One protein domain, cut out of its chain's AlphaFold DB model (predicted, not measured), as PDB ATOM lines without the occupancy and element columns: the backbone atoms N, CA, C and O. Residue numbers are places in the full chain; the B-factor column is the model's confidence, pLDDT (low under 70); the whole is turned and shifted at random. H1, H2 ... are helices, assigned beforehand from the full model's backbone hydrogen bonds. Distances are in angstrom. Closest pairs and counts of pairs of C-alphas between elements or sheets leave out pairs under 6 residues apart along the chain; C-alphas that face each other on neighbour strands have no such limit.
ATOM      1  N   ASN A  25     159.542 167.056 212.945       96.69
ATOM      2  CA  ASN A  25     160.707 167.943 212.916       96.69
ATOM      3  C   ASN A  25     161.240 168.121 211.485       96.69
ATOM      4  O   ASN A  25     161.545 169.246 211.095       96.69
ATOM      5  N   ASP A  26     161.285 167.045 210.687       96.94
ATOM      6  CA  ASP A  26     161.695 167.104 209.274       96.94
ATOM      7  C   ASP A  26     160.772 168.043 208.457       96.94
ATOM      8  O   ASP A  26     161.225 168.838 207.622       96.94
ATOM      9  N   VAL A  27     159.460 167.993 208.725       97.44
ATOM     10  CA  VAL A  27     158.463 168.875 208.100       97.44
ATOM     11  C   VAL A  27     158.618 170.322 208.568       97.44
ATOM     12  O   VAL A  27     158.705 171.212 207.724       97.44
ATOM     13  N   THR A  28     158.676 170.570 209.880       96.62
ATOM     14  CA  THR A  28     158.824 171.923 210.445       96.62
ATOM     15  C   THR A  28     160.093 172.596 209.946       96.62
ATOM     16  O   THR A  28     160.065 173.768 209.579       96.62
ATOM     17  N   TRP A  29     161.197 171.850 209.877       96.19
ATOM     18  CA  TRP A  29     162.440 172.343 209.300       96.19
ATOM     19  C   TRP A  29     162.244 172.743 207.830       96.19
ATOM     20  O   TRP A  29     162.594 173.855 207.446       96.19
ATOM     21  N   SER A  30     161.593 171.893 207.025       97.00
ATOM     22  CA  SER A  30     161.340 172.179 205.600       97.00
ATOM     23  C   SER A  30     160.511 173.442 205.376       97.00
ATOM     24  O   SER A  30     160.696 174.114 204.368       97.00
ATOM     25  N   MET A  31     159.585 173.749 206.287       97.31
ATOM     26  CA  MET A  31     158.728 174.938 206.204       97.31
ATOM     27  C   MET A  31     159.505 176.246 206.369       97.31
ATOM     28  O   MET A  31     159.033 177.290 205.934       97.31
ATOM     29  N   GLN A  32     160.677 176.201 207.003       96.50
ATOM     30  CA  GLN A  32     161.490 177.382 207.304       96.50
ATOM     31  C   GLN A  32     162.793 177.412 206.498       96.50
ATOM     32  O   GLN A  32     163.477 178.436 206.456       96.50
ATOM     33  N   ASP A  33     163.152 176.299 205.860       96.06
ATOM     34  CA  ASP A  33     164.408 176.177 205.147       96.06
ATOM     35  C   ASP A  33     164.359 176.833 203.759       96.06
ATOM     36  O   ASP A  33     163.581 176.466 202.875       96.06
ATOM     37  N   THR A  34     165.259 177.795 203.566       95.75
ATOM     38  CA  THR A  34     165.479 178.506 202.297       95.75
ATOM     39  C   THR A  34     166.827 178.155 201.668       95.75
ATOM     40  O   THR A  34     167.294 178.841 200.754       95.75
ATOM     41  N   GLY A  35     167.458 177.074 202.142       91.88
ATOM     42  CA  GLY A  35     168.726 176.571 201.633       91.88
ATOM     43  C   GLY A  35     168.656 176.150 200.159       91.88
ATOM     44  O   GLY A  35     167.598 176.227 199.529       91.88
ATOM     45  N   PRO A  36     169.771 175.676 199.576       90.75
ATOM     46  CA  PRO A  36     169.840 175.298 198.162       90.75
ATOM     47  C   PRO A  36     168.744 174.305 197.778       90.75
ATOM     48  O   PRO A  36     168.458 173.403 198.557       90.75
ATOM     49  N   ALA A  37     168.150 174.444 196.593       90.06
ATOM     50  CA  ALA A  37     167.199 173.458 196.093       90.06
ATOM     51  C   ALA A  37     167.913 172.128 195.804       90.06
ATOM     52  O   ALA A  37     168.885 172.085 195.045       90.06
ATOM     53  N   ASP A  38     167.421 171.044 196.403       90.12
ATOM     54  CA  ASP A  38     167.830 169.696 196.019       90.12
ATOM     55  C   ASP A  38     166.895 169.164 194.948       90.12
ATOM     56  O   ASP A  38     165.698 169.449 194.949       90.12
ATOM     57  N   CYS A  39     167.419 168.300 194.079       87.75
ATOM     58  CA  CYS A  39     166.600 167.580 193.110       87.75
ATOM     59  C   CYS A  39     165.763 168.524 192.231       87.75
ATOM     60  O   CYS A  39     164.575 168.299 192.026       87.75
ATOM     61  N   ASN A  40     166.404 169.555 191.667       89.44
ATOM     62  CA  ASN A  40     165.769 170.612 190.860       89.44
ATOM     63  C   ASN A  40     164.783 170.096 189.799       89.44
ATOM     64  O   ASN A  40     163.754 170.719 189.557       89.44
ATOM     65  N   ALA A  41     165.054 168.937 189.190       91.50
ATOM     66  CA  ALA A  41     164.143 168.322 188.224       91.50
ATOM     67  C   ALA A  41     162.747 168.019 188.814       91.50
ATOM     68  O   ALA A  41     161.745 168.118 188.105       91.50
ATOM     69  N   ALA A  42     162.660 167.694 190.106       92.50
ATOM     70  CA  ALA A  42     161.409 167.384 190.793       92.50
ATOM     71  C   ALA A  42     160.503 168.615 190.969       92.50
ATOM     72  O   ALA A  42     159.282 168.466 190.990       92.50
ATOM     73  N   TYR A  43     161.068 169.826 191.040       94.94
ATOM     74  CA  TYR A  43     160.291 171.066 191.149       94.94
ATOM     75  C   TYR A  43     159.396 171.252 189.919       94.94
ATOM     76  O   TYR A  43     158.182 171.413 190.050       94.94
ATOM     77  N   ALA A  44     159.969 171.121 188.721       94.31
ATOM     78  CA  ALA A  44     159.216 171.184 187.472       94.31
ATOM     79  C   ALA A  44     158.217 170.020 187.340       94.31
ATOM     80  O   ALA A  44     157.064 170.228 186.974       94.31
ATOM     81  N   GLN A  45     158.620 168.796 187.702       94.94
ATOM     82  CA  GLN A  45     157.738 167.619 187.643       94.94
ATOM     83  C   GLN A  45     156.507 167.738 188.554       94.94
ATOM     84  O   GLN A  45     155.447 167.198 188.237       94.94
ATOM     85  N   LEU A  46     156.632 168.433 189.687       95.75
ATOM     86  CA  LEU A  46     155.540 168.640 190.640       95.75
ATOM     87  C   LEU A  46     154.771 169.956 190.414       95.75
ATOM     88  O   LEU A  46     153.746 170.182 191.077       95.75
ATOM     89  N   GLY A  47     155.203 170.768 189.442       96.44
ATOM     90  CA  GLY A  47     154.589 172.043 189.071       96.44
ATOM     91  C   GLY A  47     154.792 173.130 190.126       96.44
ATOM     92  O   GLY A  47     153.832 173.800 190.495       96.44
ATOM     93  N   VAL A  48     156.006 173.219 190.677       96.88
ATOM     94  CA  VAL A  48     156.440 174.210 191.681       96.88
ATOM     95  C   VAL A  48     157.798 174.816 191.300       96.88
ATOM     96  O   VAL A  48     158.598 175.193 192.150       96.88
ATOM     97  N   ASP A  49     158.088 174.896 190.001       96.12
ATOM     98  CA  ASP A  49     159.308 175.483 189.431       96.12
ATOM     99  C   ASP A  49     159.517 176.945 189.842       96.12
ATOM    100  O   ASP A  49     160.657 177.354 190.055       96.12
ATOM    101  N   ALA A  50     158.432 177.692 190.063       95.75
ATOM    102  CA  ALA A  50     158.478 179.061 190.574       95.75
ATOM    103  C   ALA A  50     159.199 179.194 191.932       95.75
ATOM    104  O   ALA A  50     159.728 180.261 192.232       95.75
ATOM    105  N   CYS A  51     159.274 178.120 192.730       96.31
ATOM    106  CA  CYS A  51     159.979 178.124 194.012       96.31
ATOM    107  C   CYS A  51     161.510 178.102 193.883       96.31
ATOM    108  O   CYS A  51     162.208 178.394 194.858       96.31
ATOM    109  N   LEU A  52     162.060 177.747 192.715       94.81
ATOM    110  CA  LEU A  52     163.509 177.714 192.507       94.81
ATOM    111  C   LEU A  52     164.090 179.130 192.604       94.81
ATOM    112  O   LEU A  52     163.753 180.017 191.823       94.81
ATOM    113  N   GLY A  53     164.973 179.343 193.581       91.06
ATOM    114  CA  GLY A  53     165.537 180.661 193.886       91.06
ATOM    115  C   GLY A  53     164.591 181.595 194.651       91.06
ATOM    116  O   GLY A  53     164.996 182.697 195.004       91.06
ATOM    117  N   GLN A  54     163.367 181.153 194.958       92.44
ATOM    118  CA  GLN A  54     162.361 181.895 195.723       92.44
ATOM    119  C   GLN A  54     161.992 181.112 196.988       92.44
ATOM    120  O   GLN A  54     160.905 180.564 197.117       92.44
ATOM    121  N   GLY A  55     162.947 180.977 197.910       90.75
ATOM    122  CA  GLY A  55     162.743 180.260 199.175       90.75
ATOM    123  C   GLY A  55     162.793 178.729 199.078       90.75
ATOM    124  O   GLY A  55     162.792 178.070 200.110       90.75
ATOM    125  N   ASN A  56     162.904 178.150 197.877       95.12
ATOM    126  CA  ASN A  56     163.161 176.725 197.638       95.12
ATOM    127  C   ASN A  56     162.217 175.789 198.420       95.12
ATOM    128  O   ASN A  56     161.084 175.594 197.991       95.12
ATOM    129  N   ARG A  57     162.670 175.160 199.516       96.88
ATOM    130  CA  ARG A  57     161.873 174.179 200.280       96.88
ATOM    131  C   ARG A  57     160.706 174.835 201.013       96.88
ATOM    132  O   ARG A  57     159.604 174.298 200.939       96.88
ATOM    133  N   ALA A  58     160.919 175.997 201.631       97.69
ATOM    134  CA  ALA A  58     159.856 176.740 202.305       97.69
ATOM    135  C   ALA A  58     158.695 177.063 201.343       97.69
ATOM    136  O   ALA A  58     157.547 176.735 201.635       97.69
ATOM    137  N   CYS A  59     158.997 177.557 200.136       97.88
ATOM    138  CA  CYS A  59     157.984 177.799 199.096       97.88
ATOM    139  C   CYS A  59     157.264 176.507 198.660       97.88
ATOM    140  O   CYS A  59     156.042 176.478 198.515       97.88
ATOM    141  N   VAL A  60     157.986 175.390 198.505       98.00
ATOM    142  CA  VAL A  60     157.354 174.089 198.205       98.00
ATOM    143  C   VAL A  60     156.408 173.660 199.330       98.00
ATOM    144  O   VAL A  60     155.344 173.098 199.052       98.00
ATOM    145  N   MET A  61     156.763 173.934 200.587       98.31
ATOM    146  CA  MET A  61     155.900 173.651 201.729       98.31
ATOM    147  C   MET A  61     154.644 174.521 201.742       98.31
ATOM    148  O   MET A  61     153.588 173.980 202.046       98.31
ATOM    149  N   GLU A  62     154.689 175.787 201.324       98.06
ATOM    150  CA  GLU A  62     153.477 176.611 201.150       98.06
ATOM    151  C   GLU A  62     152.498 175.966 200.153       98.06
ATOM    152  O   GLU A  62     151.309 175.806 200.439       98.06
ATOM    153  N   HIS A  63     152.998 175.468 199.017       98.38
ATOM    154  CA  HIS A  63     152.175 174.702 198.074       98.38
ATOM    155  C   HIS A  63     151.685 173.362 198.646       98.38
ATOM    156  O   HIS A  63     150.614 172.877 198.263       98.38
ATOM    157  N   ALA A  64     152.455 172.732 199.538       98.44
ATOM    158  CA  ALA A  64     152.034 171.520 200.232       98.44
ATOM    159  C   ALA A  64     150.882 171.809 201.206       98.44
ATOM    160  O   ALA A  64     149.907 171.054 201.207       98.44
ATOM    161  N   VAL A  65     150.960 172.909 201.963       98.62
ATOM    162  CA  VAL A  65     149.895 173.403 202.850       98.62
ATOM    163  C   VAL A  65     148.631 173.674 202.038       98.62
ATOM    164  O   VAL A  65     147.601 173.062 202.314       98.62
ATOM    165  N   GLN A  66     148.724 174.450 200.953       98.25
ATOM    166  CA  GLN A  66     147.582 174.726 200.073       98.25
ATOM    167  C   GLN A  66     146.948 173.430 199.539       98.25
ATOM    168  O   GLN A  66     145.732 173.233 199.588       98.25
ATOM    169  N   ALA A  67     147.764 172.491 199.047       98.38
ATOM    170  CA  ALA A  67     147.260 171.203 198.581       98.38
ATOM    171  C   ALA A  67     146.570 170.416 199.710       98.38
ATOM    172  O   ALA A  67     145.595 169.705 199.460       98.38
ATOM    173  N   ALA A  68     147.064 170.516 200.944       98.31
ATOM    174  CA  ALA A  68     146.452 169.882 202.096       98.31
ATOM    175  C   ALA A  68     145.093 170.525 202.420       98.31
ATOM    176  O   ALA A  68     144.108 169.793 202.570       98.31
ATOM    177  N   GLU A  69     144.999 171.853 202.461       98.00
ATOM    178  CA  GLU A  69     143.751 172.607 202.665       98.00
ATOM    179  C   GLU A  69     142.678 172.237 201.628       98.00
ATOM    180  O   GLU A  69     141.536 171.961 201.987       98.00
ATOM    181  N   GLU A  70     143.069 172.067 200.363       97.94
ATOM    182  CA  GLU A  70     142.199 171.612 199.267       97.94
ATOM    183  C   GLU A  70     141.830 170.111 199.335       97.94
ATOM    184  O   GLU A  70     141.201 169.566 198.426       97.94
ATOM    185  N   GLY A  71     142.259 169.393 200.376       97.19
ATOM    186  CA  GLY A  71     142.010 167.958 200.547       97.19
ATOM    187  C   GLY A  71     142.875 167.051 199.661       97.19
ATOM    188  O   GLY A  71     142.727 165.827 199.693       97.19
ATOM    189  N   LYS A  72     143.833 167.604 198.910       98.12
ATOM    190  CA  LYS A  72     144.735 166.878 197.999       98.12
ATOM    191  C   LYS A  72     145.931 166.287 198.756       98.12
ATOM    192  O   LYS A  72     147.087 166.496 198.391       98.12
ATOM    193  N   CYS A  73     145.667 165.480 199.784       98.06
ATOM    194  CA  CYS A  73     146.699 164.978 200.701       98.06
ATOM    195  C   CYS A  73     147.834 164.183 200.037       98.06
ATOM    196  O   CYS A  73     148.969 164.239 200.495       98.06
ATOM    197  N   GLN A  74     147.569 163.458 198.944       98.19
ATOM    198  CA  GLN A  74     148.637 162.786 198.196       98.19
ATOM    199  C   GLN A  74     149.574 163.784 197.505       98.19
ATOM    200  O   GLN A  74     150.781 163.557 197.465       98.19
ATOM    201  N   ARG A  75     149.038 164.889 196.965       98.12
ATOM    202  CA  ARG A  75     149.856 165.963 196.386       98.12
ATOM    203  C   ARG A  75     150.673 166.636 197.482       98.12
ATOM    204  O   ARG A  75     151.877 166.775 197.305       98.12
ATOM    205  N   ALA A  76     150.030 166.973 198.596       98.50
ATOM    206  CA  ALA A  76     150.685 167.580 199.744       98.50
ATOM    207  C   ALA A  76     151.860 166.721 200.241       98.50
ATOM    208  O   ALA A  76     152.986 167.192 200.318       98.50
ATOM    209  N   PHE A  77     151.634 165.416 200.423       98.56
ATOM    210  CA  PHE A  77     152.684 164.482 200.821       98.56
ATOM    211  C   PHE A  77     153.838 164.387 199.814       98.56
ATOM    212  O   PHE A  77     154.992 164.371 200.226       98.56
ATOM    213  N   ARG A  78     153.563 164.341 198.501       98.06
ATOM    214  CA  ARG A  78     154.637 164.318 197.488       98.06
ATOM    215  C   ARG A  78     155.498 165.578 197.533       98.06
ATOM    216  O   ARG A  78     156.713 165.467 197.419       98.06
ATOM    217  N   LEU A  79     154.875 166.745 197.707       98.25
ATOM    218  CA  LEU A  79     155.585 168.019 197.841       98.25
ATOM    219  C   LEU A  79     156.450 168.023 199.109       98.25
ATOM    220  O   LEU A  79     157.650 168.256 199.016       98.25
ATOM    221  N   THR A  80     155.885 167.648 200.259       98.12
ATOM    222  CA  THR A  80     156.622 167.543 201.529       98.12
ATOM    223  C   THR A  80     157.747 166.509 201.484       98.12
ATOM    224  O   THR A  80     158.833 166.746 201.986       98.12
ATOM    225  N   SER A  81     157.540 165.350 200.860       97.38
ATOM    226  CA  SER A  81     158.590 164.332 200.752       97.38
ATOM    227  C   SER A  81     159.734 164.768 199.830       97.38
ATOM    228  O   SER A  81     160.874 164.345 200.034       97.38
ATOM    229  N   MET A  82     159.451 165.605 198.827       96.75
ATOM    230  CA  MET A  82     160.456 166.126 197.900       96.75
ATOM    231  C   MET A  82     161.415 167.116 198.575       96.75
ATOM    232  O   MET A  82     162.597 167.113 198.238       96.75
ATOM    233  N   THR A  83     160.977 167.874 199.588       97.00
ATOM    234  CA  THR A  83     161.876 168.787 200.329       97.00
ATOM    235  C   THR A  83     163.007 168.049 201.056       97.00
ATOM    236  O   THR A  83     164.062 168.626 201.318       97.00
ATOM    237  N   GLN A  84     162.822 166.753 201.318       96.81
ATOM    238  CA  GLN A  84     163.788 165.868 201.972       96.81
ATOM    239  C   GLN A  84     164.687 165.107 200.987       96.81
ATOM    240  O   GLN A  84     165.266 164.088 201.351       96.81
ATOM    241  N   CYS A  85     164.825 165.548 199.732       94.31
ATOM    242  CA  CYS A  85     165.574 164.789 198.723       94.31
ATOM    243  C   CYS A  85     167.052 164.519 199.085       94.31
ATOM    244  O   CYS A  85     167.598 163.489 198.696       94.31
ATOM    245  N   HIS A  86     167.691 165.394 199.866       94.19
ATOM    246  CA  HIS A  86     169.041 165.177 200.402       94.19
ATOM    247  C   HIS A  86     169.094 164.200 201.589       94.19
ATOM    248  O   HIS A  86     170.176 163.736 201.947       94.19
ATOM    249  N   ASN A  87     167.959 163.901 202.227       95.56
ATOM    250  CA  ASN A  87     167.882 163.148 203.473       95.56
ATOM    251  C   ASN A  87     166.949 161.935 203.332       95.56
ATOM    252  O   ASN A  87     165.761 161.968 203.661       95.56
ATOM    253  N   GLY A  88     167.523 160.817 202.881       96.25
ATOM    254  CA  GLY A  88     166.786 159.562 202.716       96.25
ATOM    255  C   GLY A  88     166.183 159.014 204.018       96.25
ATOM    256  O   GLY A  88     165.132 158.377 203.979       96.25
ATOM    257  N   ALA A  89     166.792 159.289 205.178       97.06
ATOM    258  CA  ALA A  89     166.249 158.868 206.470       97.06
ATOM    259  C   ALA A  89     164.974 159.650 206.829       97.06
ATOM    260  O   ALA A  89     163.980 159.045 207.233       97.06
ATOM    261  N   ALA A  90     164.966 160.966 206.606       96.94
ATOM    262  CA  ALA A  90     163.772 161.795 206.764       96.94
ATOM    263  C   ALA A  90     162.654 161.376 205.795       96.94
ATOM    264  O   ALA A  90     161.502 161.226 206.203       96.94
ATOM    265  N   GLN A  91     162.985 161.080 204.530       97.12
ATOM    266  CA  GLN A  91     162.006 160.517 203.591       97.12
ATOM    267  C   GLN A  91     161.415 159.194 204.089       97.12
ATOM    268  O   GLN A  91     160.201 159.004 204.015       97.12
ATOM    269  N   ALA A  92     162.236 158.292 204.634       97.56
ATOM    270  CA  ALA A  92     161.754 157.033 205.196       97.56
ATOM    271  C   ALA A  92     160.812 157.255 206.394       97.56
ATOM    272  O   ALA A  92     159.773 156.599 206.476       97.56
ATOM    273  N   ARG A  93     161.115 158.215 207.280       98.00
ATOM    274  CA  ARG A  93     160.228 158.588 208.396       98.00
ATOM    275  C   ARG A  93     158.901 159.178 207.913       98.00
ATOM    276  O   ARG A  93     157.851 158.782 208.417       98.00
ATOM    277  N   LEU A  94     158.922 160.052 206.903       97.94
ATOM    278  CA  LEU A  94     157.709 160.586 206.268       97.94
ATOM    279  C   LEU A  94     156.858 159.474 205.640       97.94
ATOM    280  O   LEU A  94     155.640 159.440 205.823       97.94
ATOM    281  N   LEU A  95     157.491 158.543 204.921       97.62
ATOM    282  CA  LEU A  95     156.818 157.385 204.328       97.62
ATOM    283  C   LEU A  95     156.185 156.487 205.395       97.62
ATOM    284  O   LEU A  95     155.039 156.075 205.227       97.62
ATOM    285  N   ALA A  96     156.895 156.227 206.496       98.00
ATOM    286  CA  ALA A  96     156.391 155.438 207.616       98.00
ATOM    287  C   ALA A  96     155.200 156.113 208.322       98.00
ATOM    288  O   ALA A  96     154.241 155.434 208.684       98.00
ATOM    289  N   ALA A  97     155.229 157.441 208.477       97.81
ATOM    290  CA  ALA A  97     154.106 158.213 209.016       97.81
ATOM    291  C   ALA A  97     152.869 158.162 208.103       97.81
ATOM    292  O   ALA A  97     151.728 158.115 208.567       97.81
ATOM    293  N   GLY A  98     153.100 158.154 206.790       97.56
ATOM    294  CA  GLY A  98     152.068 158.046 205.773       97.56
ATOM    295  C   GLY A  98     151.379 159.372 205.445       97.56
ATOM    296  O   GLY A  98     151.266 160.299 206.251       97.56
ATOM    297  N   PHE A  99     150.853 159.451 204.220       97.31
ATOM    298  CA  PHE A  99     150.364 160.706 203.641       97.31
ATOM    299  C   PHE A  99     149.237 161.378 204.437       97.31
ATOM    300  O   PHE A  99     149.119 162.599 204.409       97.31
ATOM    301  N   ARG A 100     148.389 160.608 205.136       97.94
ATOM    302  CA  ARG A 100     147.270 161.163 205.916       97.94
ATOM    303  C   ARG A 100     147.758 161.917 207.149       97.94
ATOM    304  O   ARG A 100     147.254 163.005 207.401       97.94
ATOM    305  N   ALA A 101     148.726 161.360 207.877       98.00
ATOM    306  CA  ALA A 101     149.275 161.981 209.078       98.00
ATOM    307  C   ALA A 101     150.032 163.266 208.727       98.00
ATOM    308  O   ALA A 101     149.754 164.315 209.300       98.00
ATOM    309  N   VAL A 102     150.894 163.204 207.707       98.19
ATOM    310  CA  VAL A 102     151.627 164.378 207.210       98.19
ATOM    311  C   VAL A 102     150.662 165.458 206.721       98.19
ATOM    312  O   VAL A 102     150.786 166.609 207.117       98.19
ATOM    313  N   CYS A 103     149.652 165.090 205.926       98.25
ATOM    314  CA  CYS A 103     148.640 166.035 205.450       98.25
ATOM    315  C   CYS A 103     147.853 166.687 206.591       98.25
ATOM    316  O   CYS A 103     147.536 167.862 206.505       98.25
ATOM    317  N   ALA A 104     147.504 165.940 207.642       98.00
ATOM    318  CA  ALA A 104     146.809 166.506 208.796       98.00
ATOM    319  C   ALA A 104     147.708 167.460 209.593       98.00
ATOM    320  O   ALA A 104     147.226 168.475 210.079       98.00
ATOM    321  N   TYR A 105     148.999 167.146 209.701       97.75
ATOM    322  CA  TYR A 105     149.966 167.964 210.423       97.75
ATOM    323  C   TYR A 105     150.203 169.318 209.752       97.75
ATOM    324  O   TYR A 105     150.124 170.334 210.422       97.75
ATOM    325  N   ILE A 106     150.419 169.345 208.434       96.38
ATOM    326  CA  ILE A 106     150.747 170.587 207.710       96.38
ATOM    327  C   ILE A 106     149.560 171.525 207.475       96.38
ATOM    328  O   ILE A 106     149.761 172.617 206.968       96.38
ATOM    329  N   LYS A 107     148.327 171.108 207.779       92.00
ATOM    330  CA  LYS A 107     147.158 172.007 207.729       92.00
ATOM    331  C   LYS A 107     147.009 172.876 208.976       92.00
ATOM    332  O   LYS A 107     146.199 173.797 208.952       92.00
ATOM    333  N   ASN A 108     147.679 172.504 210.063       74.19
ATOM    334  CA  ASN A 108     147.539 173.131 211.375       74.19
ATOM    335  C   ASN A 108     148.695 174.090 211.637       74.19
ATOM    336  O   ASN A 108     148.460 175.046 212.406       74.19
TER     337      ASN A 108
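Overview. This is residues 25 to 108 of the 108 residues of an uncharacterized protein of Shinella zoogloeoides (UniProt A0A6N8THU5). A hairpin of two helices side by side, H3 and H4, makes the core, with H1 set crosswise at its open end and H6 crosswise near its turn. H1 and H6 lie on one side of this hairpin, H2 lies on the opposite side, and H5 runs alongside H4, away from H3. The printed part has 84 residues with six named helices, H1 to H6 in chain order, and no named strand; the class is all helix. It is compact, with a radius of gyration of the C-alphas of 11.3 A, and rounded, spanning 29 by 28 by 21 A.

Along the chain. H1, residues 25 to 32, begins at C-alpha 25 (160.707, 167.943, 212.916) and is 11.0 A long. H2 is residues 40 to 46, 10.4 A. H3, residues 57 to 69, is the longest at 18.3 A. H4, residues 73 to 83, spans 15.7 A, and H5, residues 88 to 97, 14.2 A. H6, residues 99 to 105, measures 9.9 A and ends at C-alpha 105 (149.966, 167.964, 210.423).

Arrangement. H3 and H4, a helical hairpin, touch at a shallow tilt of 8 degrees, opposite ways; their closest C-alphas, Ala 64 and Ala 76, are 4.2 A apart. H1 touches H3, about perpendicular at 75 degrees, with C-alphas 31 and 58 closest at 4.4 A. H6 touches H4, about perpendicular at 82 degrees, with C-alphas 103 and 73 closest at 5.2 A. H2 and H5 are each close to H4 but not clearly touching: C-alphas 46 and 79 are closest at 7.2 A, and 91 and 81 at 5.9 A. H3 and H5 are apart. In H3, H4, H5 and H6 every O i to N i+4 pair is within hydrogen-bond range; in H1 3 of 4 are, in H2 2 of 3.

Size, cuts and confidence. The C-alphas farthest apart, Gly 53 and Ala 96, are 30.1 A apart. The printed part has no cut and no long link. Mean pLDDT of the printed part is 96.0, and no printed residue is under 70.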